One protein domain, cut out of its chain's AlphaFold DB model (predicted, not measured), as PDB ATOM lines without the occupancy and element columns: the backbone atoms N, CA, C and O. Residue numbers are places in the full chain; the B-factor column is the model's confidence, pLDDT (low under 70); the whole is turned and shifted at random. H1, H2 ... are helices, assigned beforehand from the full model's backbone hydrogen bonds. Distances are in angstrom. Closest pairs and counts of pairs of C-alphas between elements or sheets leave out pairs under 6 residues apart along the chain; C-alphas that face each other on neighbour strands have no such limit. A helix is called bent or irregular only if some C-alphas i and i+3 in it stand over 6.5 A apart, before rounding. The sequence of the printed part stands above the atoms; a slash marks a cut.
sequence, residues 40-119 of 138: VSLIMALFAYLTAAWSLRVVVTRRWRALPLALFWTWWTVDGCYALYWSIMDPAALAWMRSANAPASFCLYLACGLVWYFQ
ATOM      1  N   VAL A  40     -40.694  31.359 -45.852       97.00
ATOM      2  CA  VAL A  40     -40.937  32.639 -45.180       97.00
ATOM      3  C   VAL A  40     -42.186  32.569 -44.296       97.00
ATOM      4  O   VAL A  40     -42.157  33.038 -43.156       97.00
ATOM      5  N   SER A  41     -43.233  31.863 -44.746       97.38
ATOM      6  CA  SER A  41     -44.452  31.626 -43.960       97.38
ATOM      7  C   SER A  41     -44.161  30.894 -42.646       97.38
ATOM      8  O   SER A  41     -44.646  31.305 -41.591       97.38
ATOM      9  N   LEU A  42     -43.349  29.831 -42.678       98.00
ATOM     10  CA  LEU A  42     -42.969  29.073 -41.481       98.00
ATOM     11  C   LEU A  42     -42.131  29.913 -40.511       98.00
ATOM     12  O   LEU A  42     -42.377  29.885 -39.303       98.00
ATOM     13  N   ILE A  43     -41.163  30.670 -41.033       98.25
ATOM     14  CA  ILE A  43     -40.275  31.523 -40.232       98.25
ATOM     15  C   ILE A  43     -41.084  32.611 -39.518       98.25
ATOM     16  O   ILE A  43     -40.984  32.765 -38.296       98.25
ATOM     17  N   MET A  44     -41.920  33.341 -40.256       98.38
ATOM     18  CA  MET A  44     -42.735  34.419 -39.696       98.38
ATOM     19  C   MET A  44     -43.786  33.881 -38.723       98.38
ATOM     20  O   MET A  44     -43.957  34.445 -37.640       98.38
ATOM     21  N   ALA A  45     -44.439  32.757 -39.044       97.81
ATOM     22  CA  ALA A  45     -45.401  32.117 -38.148       97.81
ATOM     23  C   ALA A  45     -44.753  31.666 -36.831       97.81
ATOM     24  O   ALA A  45     -45.349  31.847 -35.767       97.81
ATOM     25  N   LEU A  46     -43.526  31.130 -36.873       97.94
ATOM     26  CA  LEU A  46     -42.772  30.760 -35.674       97.94
ATOM     27  C   LEU A  46     -42.518  31.979 -34.783       97.94
ATOM     28  O   LEU A  46     -42.830  31.943 -33.592       97.94
ATOM     29  N   PHE A  47     -41.977  33.065 -35.342       98.38
ATOM     30  CA  PHE A  47     -41.720  34.268 -34.552       98.38
ATOM     31  C   PHE A  47     -43.016  34.866 -34.012       98.38
ATOM     32  O   PHE A  47     -43.087  35.132 -32.814       98.38
ATOM     33  N   ALA A  48     -44.070  34.957 -34.828       98.00
ATOM     34  CA  ALA A  48     -45.379  35.417 -34.378       98.00
ATOM     35  C   ALA A  48     -45.882  34.585 -33.195       98.00
ATOM     36  O   ALA A  48     -46.315  35.142 -32.183       98.00
ATOM     37  N   TYR A  49     -45.780  33.257 -33.277       97.88
ATOM     38  CA  TYR A  49     -46.221  32.345 -32.224       97.88
ATOM     39  C   TYR A  49     -45.560  32.607 -30.867       97.88
ATOM     40  O   TYR A  49     -46.219  32.538 -29.814       97.88
ATOM     41  N   LEU A  50     -44.267  32.934 -30.908       96.75
ATOM     42  CA  LEU A  50     -43.442  33.229 -29.743       96.75
ATOM     43  C   LEU A  50     -43.687  34.638 -29.194       96.75
ATOM     44  O   LEU A  50     -43.731  34.820 -27.977       96.75
ATOM     45  N   THR A  51     -43.859  35.637 -30.062       97.62
ATOM     46  CA  THR A  51     -43.740  37.047 -29.665       97.62
ATOM     47  C   THR A  51     -45.052  37.824 -29.703       97.62
ATOM     48  O   THR A  51     -45.227  38.703 -28.862       97.62
ATOM     49  N   ALA A  52     -46.026  37.483 -30.555       97.75
ATOM     50  CA  ALA A  52     -47.215  38.314 -30.793       97.75
ATOM     51  C   ALA A  52     -48.035  38.602 -29.527       97.75
ATOM     52  O   ALA A  52     -48.272  39.759 -29.166       97.75
ATOM     53  N   ALA A  53     -48.419  37.551 -28.796       96.94
ATOM     54  CA  ALA A  53     -49.188  37.689 -27.556       96.94
ATOM     55  C   ALA A  53     -48.403  38.422 -26.456       96.94
ATOM     56  O   ALA A  53     -48.977  39.157 -25.647       96.94
ATOM     57  N   TRP A  54     -47.084  38.217 -26.409       97.00
ATOM     58  CA  TRP A  54     -46.217  38.861 -25.429       97.00
ATOM     59  C   TRP A  54     -46.023  40.349 -25.744       97.00
ATOM     60  O   TRP A  54     -46.208  41.174 -24.849       97.00
ATOM     61  N   SER A  55     -45.741  40.710 -26.998       97.62
ATOM     62  CA  SER A  55     -45.598  42.104 -27.427       97.62
ATOM     63  C   SER A  55     -46.887  42.885 -27.190       97.62
ATOM     64  O   SER A  55     -46.845  43.962 -26.594       97.62
ATOM     65  N   LEU A  56     -48.047  42.315 -27.543       97.44
ATOM     66  CA  LEU A  56     -49.341  42.941 -27.260       97.44
ATOM     67  C   LEU A  56     -49.534  43.173 -25.755       97.44
ATOM     68  O   LEU A  56     -49.971  44.237 -25.320       97.44
ATOM     69  N   ARG A  57     -49.153  42.199 -24.927       96.25
ATOM     70  CA  ARG A  57     -49.224  42.319 -23.469       96.25
ATOM     71  C   ARG A  57     -48.307  43.391 -22.912       96.25
ATOM     72  O   ARG A  57     -48.722  44.074 -21.979       96.25
ATOM     73  N   VAL A  58     -47.096  43.552 -23.441       97.88
ATOM     74  CA  VAL A  58     -46.187  44.630 -23.022       97.88
ATOM     75  C   VAL A  58     -46.862  45.990 -23.189       97.88
ATOM     76  O   VAL A  58     -46.838  46.784 -22.250       97.88
ATOM     77  N   VAL A  59     -47.532  46.212 -24.324       97.12
ATOM     78  CA  VAL A  59     -48.266  47.453 -24.609       97.12
ATOM     79  C   VAL A  59     -49.487  47.600 -23.697       97.12
ATOM     80  O   VAL A  59     -49.591  48.584 -22.968       97.12
ATOM     81  N   VAL A  60     -50.378  46.602 -23.663       97.31
ATOM     82  CA  VAL A  60     -51.638  46.665 -22.892       97.31
ATOM     83  C   VAL A  60     -51.386  46.813 -21.389       97.31
ATOM     84  O   VAL A  60     -52.060  47.585 -20.715       97.31
ATOM     85  N   THR A  61     -50.385  46.109 -20.851       97.44
ATOM     86  CA  THR A  61     -50.025  46.176 -19.422       97.44
ATOM     87  C   THR A  61     -49.011  47.277 -19.104       97.44
ATOM     88  O   THR A  61     -48.511  47.330 -17.981       97.44
ATOM     89  N   ARG A  62     -48.706  48.157 -20.072       97.31
ATOM     90  CA  ARG A  62     -47.831  49.332 -19.912       97.31
ATOM     91  C   ARG A  62     -46.452  48.997 -19.329       97.31
ATOM     92  O   ARG A  62     -45.889  49.744 -18.530       97.31
ATOM     93  N   ARG A  63     -45.870  47.861 -19.727       97.06
ATOM     94  CA  ARG A  63     -44.529  47.428 -19.290       97.06
ATOM     95  C   ARG A  63     -43.443  48.155 -20.080       97.06
ATOM     96  O   ARG A  63     -42.687  47.531 -20.819       97.06
ATOM     97  N   TRP A  64     -43.337  49.470 -19.904       96.62
ATOM     98  CA  TRP A  64     -42.487  50.348 -20.722       96.62
ATOM     99  C   TRP A  64     -41.013  49.944 -20.774       96.62
ATOM    100  O   TRP A  64     -40.375  50.083 -21.810       96.62
ATOM    101  N   ARG A  65     -40.487  49.343 -19.701       97.50
ATOM    102  CA  ARG A  65     -39.111  48.815 -19.667       97.50
ATOM    103  C   ARG A  65     -38.863  47.706 -20.698       97.50
ATOM    104  O   ARG A  65     -37.740  47.544 -21.149       97.50
ATOM    105  N   ALA A  66     -39.898  46.951 -21.064       97.69
ATOM    106  CA  ALA A  66     -39.836  45.897 -22.075       97.69
ATOM    107  C   ALA A  66     -40.275  46.379 -23.470       97.69
ATOM    108  O   ALA A  66     -40.176  45.612 -24.426       97.69
ATOM    109  N   LEU A  67     -40.752  47.624 -23.602       97.81
ATOM    110  CA  LEU A  67     -41.253  48.157 -24.869       97.81
ATOM    111  C   LEU A  67     -40.199  48.126 -25.988       97.81
ATOM    112  O   LEU A  67     -40.556  47.668 -27.069       97.81
ATOM    113  N   PRO A  68     -38.920  48.505 -25.773       98.25
ATOM    114  CA  PRO A  68     -37.916  48.430 -26.838       98.25
ATOM    115  C   PRO A  68     -37.762  47.014 -27.402       98.25
ATOM    116  O   PRO A  68     -37.716  46.822 -28.613       98.25
ATOM    117  N   LEU A  69     -37.773  46.007 -26.525       98.12
ATOM    118  CA  LEU A  69     -37.692  44.607 -26.928       98.12
ATOM    119  C   LEU A  69     -38.976  44.144 -27.637       98.12
ATOM    120  O   LEU A  69     -38.909  43.393 -28.604       98.12
ATOM    121  N   ALA A  70     -40.148  44.608 -27.192       97.94
ATOM    122  CA  ALA A  70     -41.420  44.328 -27.857       97.94
ATOM    123  C   ALA A  70     -41.493  44.931 -29.261       97.94
ATOM    124  O   ALA A  70     -41.969  44.264 -30.181       97.94
ATOM    125  N   LEU A  71     -40.994  46.156 -29.439       98.25
ATOM    126  CA  LEU A  71     -40.890  46.814 -30.739       98.25
ATOM    127  C   LEU A  71     -39.906  46.078 -31.646       98.25
ATOM    128  O   LEU A  71     -40.257  45.791 -32.786       98.25
ATOM    129  N   PHE A  72     -38.738  45.691 -31.123       98.50
ATOM    130  CA  PHE A  72     -37.771  44.883 -31.862       98.50
ATOM    131  C   PHE A  72     -38.399  43.585 -32.375       98.50
ATOM    132  O   PHE A  72     -38.347  43.315 -33.568       98.50
ATOM    133  N   TRP A  73     -39.049  42.806 -31.503       98.50
ATOM    134  CA  TRP A  73     -39.674  41.547 -31.912       98.50
ATOM    135  C   TRP A  73     -40.848  41.737 -32.867       98.50
ATOM    136  O   TRP A  73     -41.053  40.903 -33.745       98.50
ATOM    137  N   THR A  74     -41.596  42.832 -32.725       98.38
ATOM    138  CA  THR A  74     -42.684  43.167 -33.652       98.38
ATOM    139  C   THR A  74     -42.119  43.476 -35.036       98.38
ATOM    140  O   THR A  74     -42.518  42.837 -36.003       98.38
ATOM    141  N   TRP A  75     -41.135  44.375 -35.128       98.50
ATOM    142  CA  TRP A  75     -40.451  44.682 -36.386       98.50
ATOM    143  C   TRP A  75     -39.798  43.438 -36.997       98.50
ATOM    144  O   TRP A  75     -39.998  43.155 -38.175       98.50
ATOM    145  N   TRP A  76     -39.066  42.661 -36.195       98.56
ATOM    146  CA  TRP A  76     -38.383  41.456 -36.657       98.56
ATOM    147  C   TRP A  76     -39.358  40.442 -37.251       98.56
ATOM    148  O   TRP A  76     -39.117  39.917 -38.332       98.56
ATOM    149  N   THR A  77     -40.477  40.193 -36.569       98.31
ATOM    150  CA  THR A  77     -41.479  39.223 -37.026       98.31
ATOM    151  C   THR A  77     -42.188  39.685 -38.295       98.31
ATOM    152  O   THR A  77     -42.478  38.867 -39.157       98.31
ATOM    153  N   VAL A  78     -42.484  40.980 -38.398       97.81
ATOM    154  CA  VAL A  78     -43.309  41.541 -39.476       97.81
ATOM    155  C   VAL A  78     -42.505  41.833 -40.741       97.81
ATOM    156  O   VAL A  78     -43.018  41.661 -41.843       97.81
ATOM    157  N   ASP A  79     -41.258  42.273 -40.591       98.00
ATOM    158  CA  ASP A  79     -40.449  42.780 -41.700       98.00
ATOM    159  C   ASP A  79     -38.990  42.310 -41.633       98.00
ATOM    160  O   ASP A  79     -38.433  41.921 -42.652       98.00
ATOM    161  N   GLY A  80     -38.362  42.281 -40.454       98.06
ATOM    162  CA  GLY A  80     -36.929  41.980 -40.335       98.06
ATOM    163  C   GLY A  80     -36.533  40.592 -40.854       98.06
ATOM    164  O   GLY A  80     -35.628  40.479 -41.680       98.06
ATOM    165  N   CYS A  81     -37.220  39.532 -40.415       98.06
ATOM    166  CA  CYS A  81     -36.926  38.166 -40.860       98.06
ATOM    167  C   CYS A  81     -37.325  37.919 -42.322       98.06
ATOM    168  O   CYS A  81     -36.604  37.218 -43.028       98.06
ATOM    169  N   TYR A  82     -38.408  38.546 -42.791       98.00
ATOM    170  CA  TYR A  82     -38.807  38.550 -44.199       98.00
ATOM    171  C   TYR A  82     -37.730  39.202 -45.075       98.00
ATOM    172  O   TYR A  82     -37.297  38.620 -46.068       98.00
ATOM    173  N   ALA A  83     -37.241  40.380 -44.674       97.81
ATOM    174  CA  ALA A  83     -36.225  41.114 -45.413       97.81
ATOM    175  C   ALA A  83     -34.905  40.344 -45.463       97.81
ATOM    176  O   ALA A  83     -34.280  40.272 -46.516       97.81
ATOM    177  N   LEU A  84     -34.506  39.723 -44.350       98.19
ATOM    178  CA  LEU A  84     -33.332  38.857 -44.325       98.19
ATOM    179  C   LEU A  84     -33.504  37.657 -45.266       98.19
ATOM    180  O   LEU A  84     -32.618  37.395 -46.075       98.19
ATOM    181  N   TYR A  85     -34.638  36.959 -45.193       98.00
ATOM    182  CA  TYR A  85     -34.921  35.795 -46.031       98.00
ATOM    183  C   TYR A  85     -34.834  36.132 -47.525       98.00
ATOM    184  O   TYR A  85     -34.047  35.534 -48.259       98.00
ATOM    185  N   TRP A  86     -35.569  37.153 -47.966       97.50
ATOM    186  CA  TRP A  86     -35.607  37.532 -49.375       97.50
ATOM    187  C   TRP A  86     -34.343  38.242 -49.852       97.50
ATOM    188  O   TRP A  86     -34.016  38.139 -51.027       97.50
ATOM    189  N   SER A  87     -33.555  38.861 -48.965       97.25
ATOM    190  CA  SER A  87     -32.229  39.372 -49.349       97.25
ATOM    191  C   SER A  87     -31.273  38.268 -49.813       97.25
ATOM    192  O   SER A  87     -30.324  38.551 -50.539       97.25
ATOM    193  N   ILE A  88     -31.524  37.022 -49.398       97.44
ATOM    194  CA  ILE A  88     -30.741  35.846 -49.784       97.44
ATOM    195  C   ILE A  88     -31.400  35.120 -50.964       97.44
ATOM    196  O   ILE A  88     -30.695  34.684 -51.868       97.44
ATOM    197  N   MET A  89     -32.732  34.986 -50.958       96.19
ATOM    198  CA  MET A  89     -33.462  34.225 -51.981       96.19
ATOM    199  C   MET A  89     -33.640  34.988 -53.298       96.19
ATOM    200  O   MET A  89     -33.348  34.443 -54.359       96.19
ATOM    201  N   ASP A  90     -34.112  36.235 -53.236       96.12
ATOM    202  CA  ASP A  90     -34.320  37.103 -54.399       96.12
ATOM    203  C   ASP A  90     -34.393  38.585 -53.955       96.12
ATOM    204  O   ASP A  90     -35.452  39.081 -53.546       96.12
ATOM    205  N   PRO A  91     -33.272  39.330 -54.043       95.62
ATOM    206  CA  PRO A  91     -33.228  40.745 -53.684       95.62
ATOM    207  C   PRO A  91     -34.152  41.631 -54.528       95.62
ATOM    208  O   PRO A  91     -34.558  42.700 -54.063       95.62
ATOM    209  N   ALA A  92     -34.478  41.224 -55.759       95.81
ATOM    210  CA  ALA A  92     -35.399  41.974 -56.600       95.81
ATOM    211  C   ALA A  92     -36.821  41.839 -56.052       95.81
ATOM    212  O   ALA A  92     -37.463  42.860 -55.805       95.81
ATOM    213  N   ALA A  93     -37.285  40.616 -55.767       93.12
ATOM    214  CA  ALA A  93     -38.590  40.388 -55.136       93.12
ATOM    215  C   ALA A  93     -38.737  41.185 -53.828       93.12
ATOM    216  O   ALA A  93     -39.753  41.855 -53.619       93.12
ATOM    217  N   LEU A  94     -37.681  41.212 -53.003       96.25
ATOM    218  CA  LEU A  94     -37.642  42.021 -51.784       96.25
ATOM    219  C   LEU A  94     -37.892  43.511 -52.062       96.25
ATOM    220  O   LEU A  94     -38.696  44.141 -51.375       96.25
ATOM    221  N   ALA A  95     -37.197  44.086 -53.044       94.75
ATOM    222  CA  ALA A  95     -37.296  45.512 -53.351       94.75
ATOM    223  C   ALA A  95     -38.718  45.922 -53.766       94.75
ATOM    224  O   ALA A  95     -39.178  47.002 -53.391       94.75
ATOM    225  N   TRP A  96     -39.421  45.055 -54.497       93.88
ATOM    226  CA  TRP A  96     -40.767  45.332 -54.996       93.88
ATOM    227  C   TRP A  96     -41.867  45.065 -53.965       93.88
ATOM    228  O   TRP A  96     -42.850  45.805 -53.933       93.88
ATOM    229  N   MET A  97     -41.717  44.039 -53.121       95.25
ATOM    230  CA  MET A  97     -42.830  43.527 -52.308       95.25
ATOM    231  C   MET A  97     -42.750  43.863 -50.818       95.25
ATOM    232  O   MET A  97     -43.766  43.802 -50.121       95.25
ATOM    233  N   ARG A  98     -41.593  44.303 -50.304       95.44
ATOM    234  CA  ARG A  98     -41.420  44.580 -48.864       95.44
ATOM    235  C   ARG A  98     -42.447  45.557 -48.296       95.44
ATOM    236  O   ARG A  98     -42.960  45.347 -47.196       95.44
ATOM    237  N   SER A  99     -42.757  46.615 -49.043       94.94
ATOM    238  CA  SER A  99     -43.734  47.632 -48.637       94.94
ATOM    239  C   SER A  99     -45.164  47.089 -48.561       94.94
ATOM    240  O   SER A  99     -45.955  47.606 -47.775       94.94
ATOM    241  N   ALA A 100     -45.486  46.039 -49.323       94.94
ATOM    242  CA  ALA A 100     -46.769  45.344 -49.278       94.94
ATOM    243  C   ALA A 100     -46.808  44.270 -48.177       94.94
ATOM    244  O   ALA A 100     -47.811  44.151 -47.470       94.94
ATOM    245  N   ASN A 101     -45.708  43.536 -47.972       96.00
ATOM    246  CA  ASN A 101     -45.609  42.532 -46.914       96.00
ATOM    247  C   ASN A 101     -45.748  43.154 -45.514       96.00
ATOM    248  O   ASN A 101     -46.517  42.653 -44.696       96.00
ATOM    249  N   ALA A 102     -45.038  44.252 -45.232       94.94
ATOM    250  CA  ALA A 102     -45.008  44.847 -43.895       94.94
ATOM    251  C   ALA A 102     -46.410  45.128 -43.297       94.94
ATOM    252  O   ALA A 102     -46.678  44.665 -42.185       94.94
ATOM    253  N   PRO A 103     -47.348  45.819 -43.978       97.06
ATOM    254  CA  PRO A 103     -48.689  46.040 -43.436       97.06
ATOM    255  C   PRO A 103     -49.514  44.750 -43.320       97.06
ATOM    256  O   PRO A 103     -50.199  44.563 -42.313       97.06
ATOM    257  N   ALA A 104     -49.433  43.837 -44.294       96.00
ATOM    258  CA  ALA A 104     -50.161  42.567 -44.247       96.00
ATOM    259  C   ALA A 104     -49.719  41.714 -43.045       96.00
ATOM    260  O   ALA A 104     -50.538  41.265 -42.236       96.00
ATOM    261  N   SER A 105     -48.407  41.575 -42.875       97.44
ATOM    262  CA  SER A 105     -47.790  40.833 -41.782       97.44
ATOM    263  C   SER A 105     -48.017  41.499 -40.428       97.44
ATOM    264  O   SER A 105     -48.227  40.802 -39.436       97.44
ATOM    265  N   PHE A 106     -48.081  42.834 -40.364       98.06
ATOM    266  CA  PHE A 106     -48.450  43.546 -39.140       98.06
ATOM    267  C   PHE A 106     -49.893  43.241 -38.713       98.06
ATOM    268  O   PHE A 106     -50.135  42.931 -37.545       98.06
ATOM    269  N   CYS A 107     -50.846  43.256 -39.650       97.94
ATOM    270  CA  CYS A 107     -52.240  42.894 -39.380       97.94
ATOM    271  C   CYS A 107     -52.369  41.452 -38.871       97.94
ATOM    272  O   CYS A 107     -53.050  41.210 -37.872       97.94
ATOM    273  N   LEU A 108     -51.672  40.501 -39.505       97.19
ATOM    274  CA  LEU A 108     -51.636  39.108 -39.050       97.19
ATOM    275  C   LEU A 108     -50.999  38.978 -37.664       97.19
ATOM    276  O   LEU A 108     -51.520  38.253 -36.817       97.19
ATOM    277  N   TYR A 109     -49.913  39.706 -37.403       98.25
ATOM    278  CA  TYR A 109     -49.244  39.722 -36.104       98.25
ATOM    279  C   TYR A 109     -50.161  40.249 -34.994       98.25
ATOM    280  O   TYR A 109     -50.237  39.652 -33.919       98.25
ATOM    281  N   LEU A 110     -50.916  41.322 -35.253       97.69
ATOM    282  CA  LEU A 110     -51.913  41.845 -34.315       97.69
ATOM    283  C   LEU A 110     -53.067  40.865 -34.094       97.69
ATOM    284  O   LEU A 110     -53.436  40.620 -32.944       97.69
ATOM    285  N   ALA A 111     -53.603  40.268 -35.162       97.56
ATOM    286  CA  ALA A 111     -54.654  39.258 -35.063       97.56
ATOM    287  C   ALA A 111     -54.191  38.064 -34.214       97.56
ATOM    288  O   ALA A 111     -54.872  37.670 -33.268       97.56
ATOM    289  N   CYS A 112     -52.986  37.555 -34.476       97.56
ATOM    290  CA  CYS A 112     -52.337  36.531 -33.663       97.56
ATOM    291  C   CYS A 112     -52.197  36.970 -32.202       97.56
ATOM    292  O   CYS A 112     -52.558  36.229 -31.290       97.56
ATOM    293  N   GLY A 113     -51.721  38.195 -31.968       96.81
ATOM    294  CA  GLY A 113     -51.592  38.778 -30.638       96.81
ATOM    295  C   GLY A 113     -52.909  38.764 -29.868       96.81
ATOM    296  O   GLY A 113     -52.913  38.345 -28.713       96.81
ATOM    297  N   LEU A 114     -54.015  39.149 -30.512       95.75
ATOM    298  CA  LEU A 114     -55.363  39.171 -29.937       95.75
ATOM    299  C   LEU A 114     -55.894  37.761 -29.655       95.75
ATOM    300  O   LEU A 114     -56.288  37.466 -28.526       95.75
ATOM    301  N   VAL A 115     -55.854  36.867 -30.649       94.50
ATOM    302  CA  VAL A 115     -56.333  35.477 -30.524       94.50
ATOM    303  C   VAL A 115     -55.566  34.726 -29.432       94.50
ATOM    304  O   VAL A 115     -56.127  33.919 -28.689       94.50
ATOM    305  N   TRP A 116     -54.270  35.002 -29.298       95.62
ATOM    306  CA  TRP A 116     -53.393  34.346 -28.333       95.62
ATOM    307  C   TRP A 116     -53.226  35.118 -27.024       95.62
ATOM    308  O   TRP A 116     -52.487  34.664 -26.150       95.62
ATOM    309  N   TYR A 117     -53.906  36.256 -26.863       93.38
ATOM    310  CA  TYR A 117     -53.811  37.082 -25.661       93.38
ATOM    311  C   TYR A 117     -54.367  36.363 -24.426       93.38
ATOM    312  O   TYR A 117     -53.830  36.496 -23.320       93.38
ATOM    313  N   PHE A 118     -55.447  35.596 -24.617       89.31
ATOM    314  CA  PHE A 118     -56.157  34.912 -23.543       89.31
ATOM    315  C   PHE A 118     -55.328  33.776 -22.927       89.31
ATOM    316  O   PHE A 118     -54.925  32.822 -23.599       89.31
ATOM    317  N   GLN A 119     -55.137  33.862 -21.608       87.06
ATOM    318  CA  GLN A 119     -54.353  32.916 -20.810       87.06
ATOM    319  C   GLN A 119     -55.176  32.052 -19.852       87.06
ATOM    320  O   GLN A 119     -54.599  31.272 -19.084       87.06
TER     321      GLN A 119
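What this domain is: This is residues 40 to 119 of the 138 residues of an uncharacterized protein of Ahniella affigens (UniProt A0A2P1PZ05). You will see an elongated body of three helices: H2b and the first part of H3 fold back on each other as a hairpin, and H1a packs along H2b and on H2a and H3. H1 then bends, and its second arm H1b crosses between H2a and the later part of H3. The 80 printed residues hold H1, H2 and H3 in that order and no named strand; the class is all helix. The whole is compact, radius of gyration of the C-alphas 13.1 A, spanning 40 by 24 by 17 A.

Where its parts are: Find C-alpha 40 at (-40.937, 32.639, -45.180), where H1, residues 40 to 60, begins. By its hydrogen bonds it was assigned as one helix, but it is bent: C-alphas 50 and 53 are 7.6 A apart, giving H1a, 40 to 50, 15.7 A long, and H1b, 53 to 60, 10.4 A. H2, residues 64 to 89, likewise assigned as one helix, is bent with C-alphas 78 and 81 at 7.4 A, giving H2a, 64 to 78, 20.7 A, and H2b, 81 to 89, 12.3 A. H2a is irregular, C-alphas 65 and 68 being 7.3 A apart. H3, residues 91 to 115, 33.1 A, ends at C-alpha 115, (-56.333, 35.477, -30.524); it is irregular, C-alphas 96 and 99 being 7.4 A apart, with a kink of 66 degrees near residue 98.

How they stand to each other: Look first at H1a, which touches H2b at a shallow tilt of 22 degrees, opposite ways; the closest C-alphas, Val 40 and Tyr 82, are 6.4 A apart. H1b touches H3, with residues 110 to 114 of H3 alone, about perpendicular at 73 degrees, closest C-alphas Ala 53 and Gly 113 at 4.1 A. H1b and H2a form a helical hairpin, closest C-alphas Ser 55 and Ala 70 at 4.8 A. H2b and H3 form another, Trp 86 and Leu 94 at 5.5 A. H1b and H2b are apart. Each O i to N i+4 pair is within hydrogen-bond range in H1a and H1b; H2a has 9 of 11, H2b 4 of 5, H3 17 of 21.

The domain as a whole: The C-alphas of Ala 92 and Gln 119, the two farthest apart, are 41.5 A apart. The printed part has no cut, both links are tight, and no printed residue is under 70 in pLDDT.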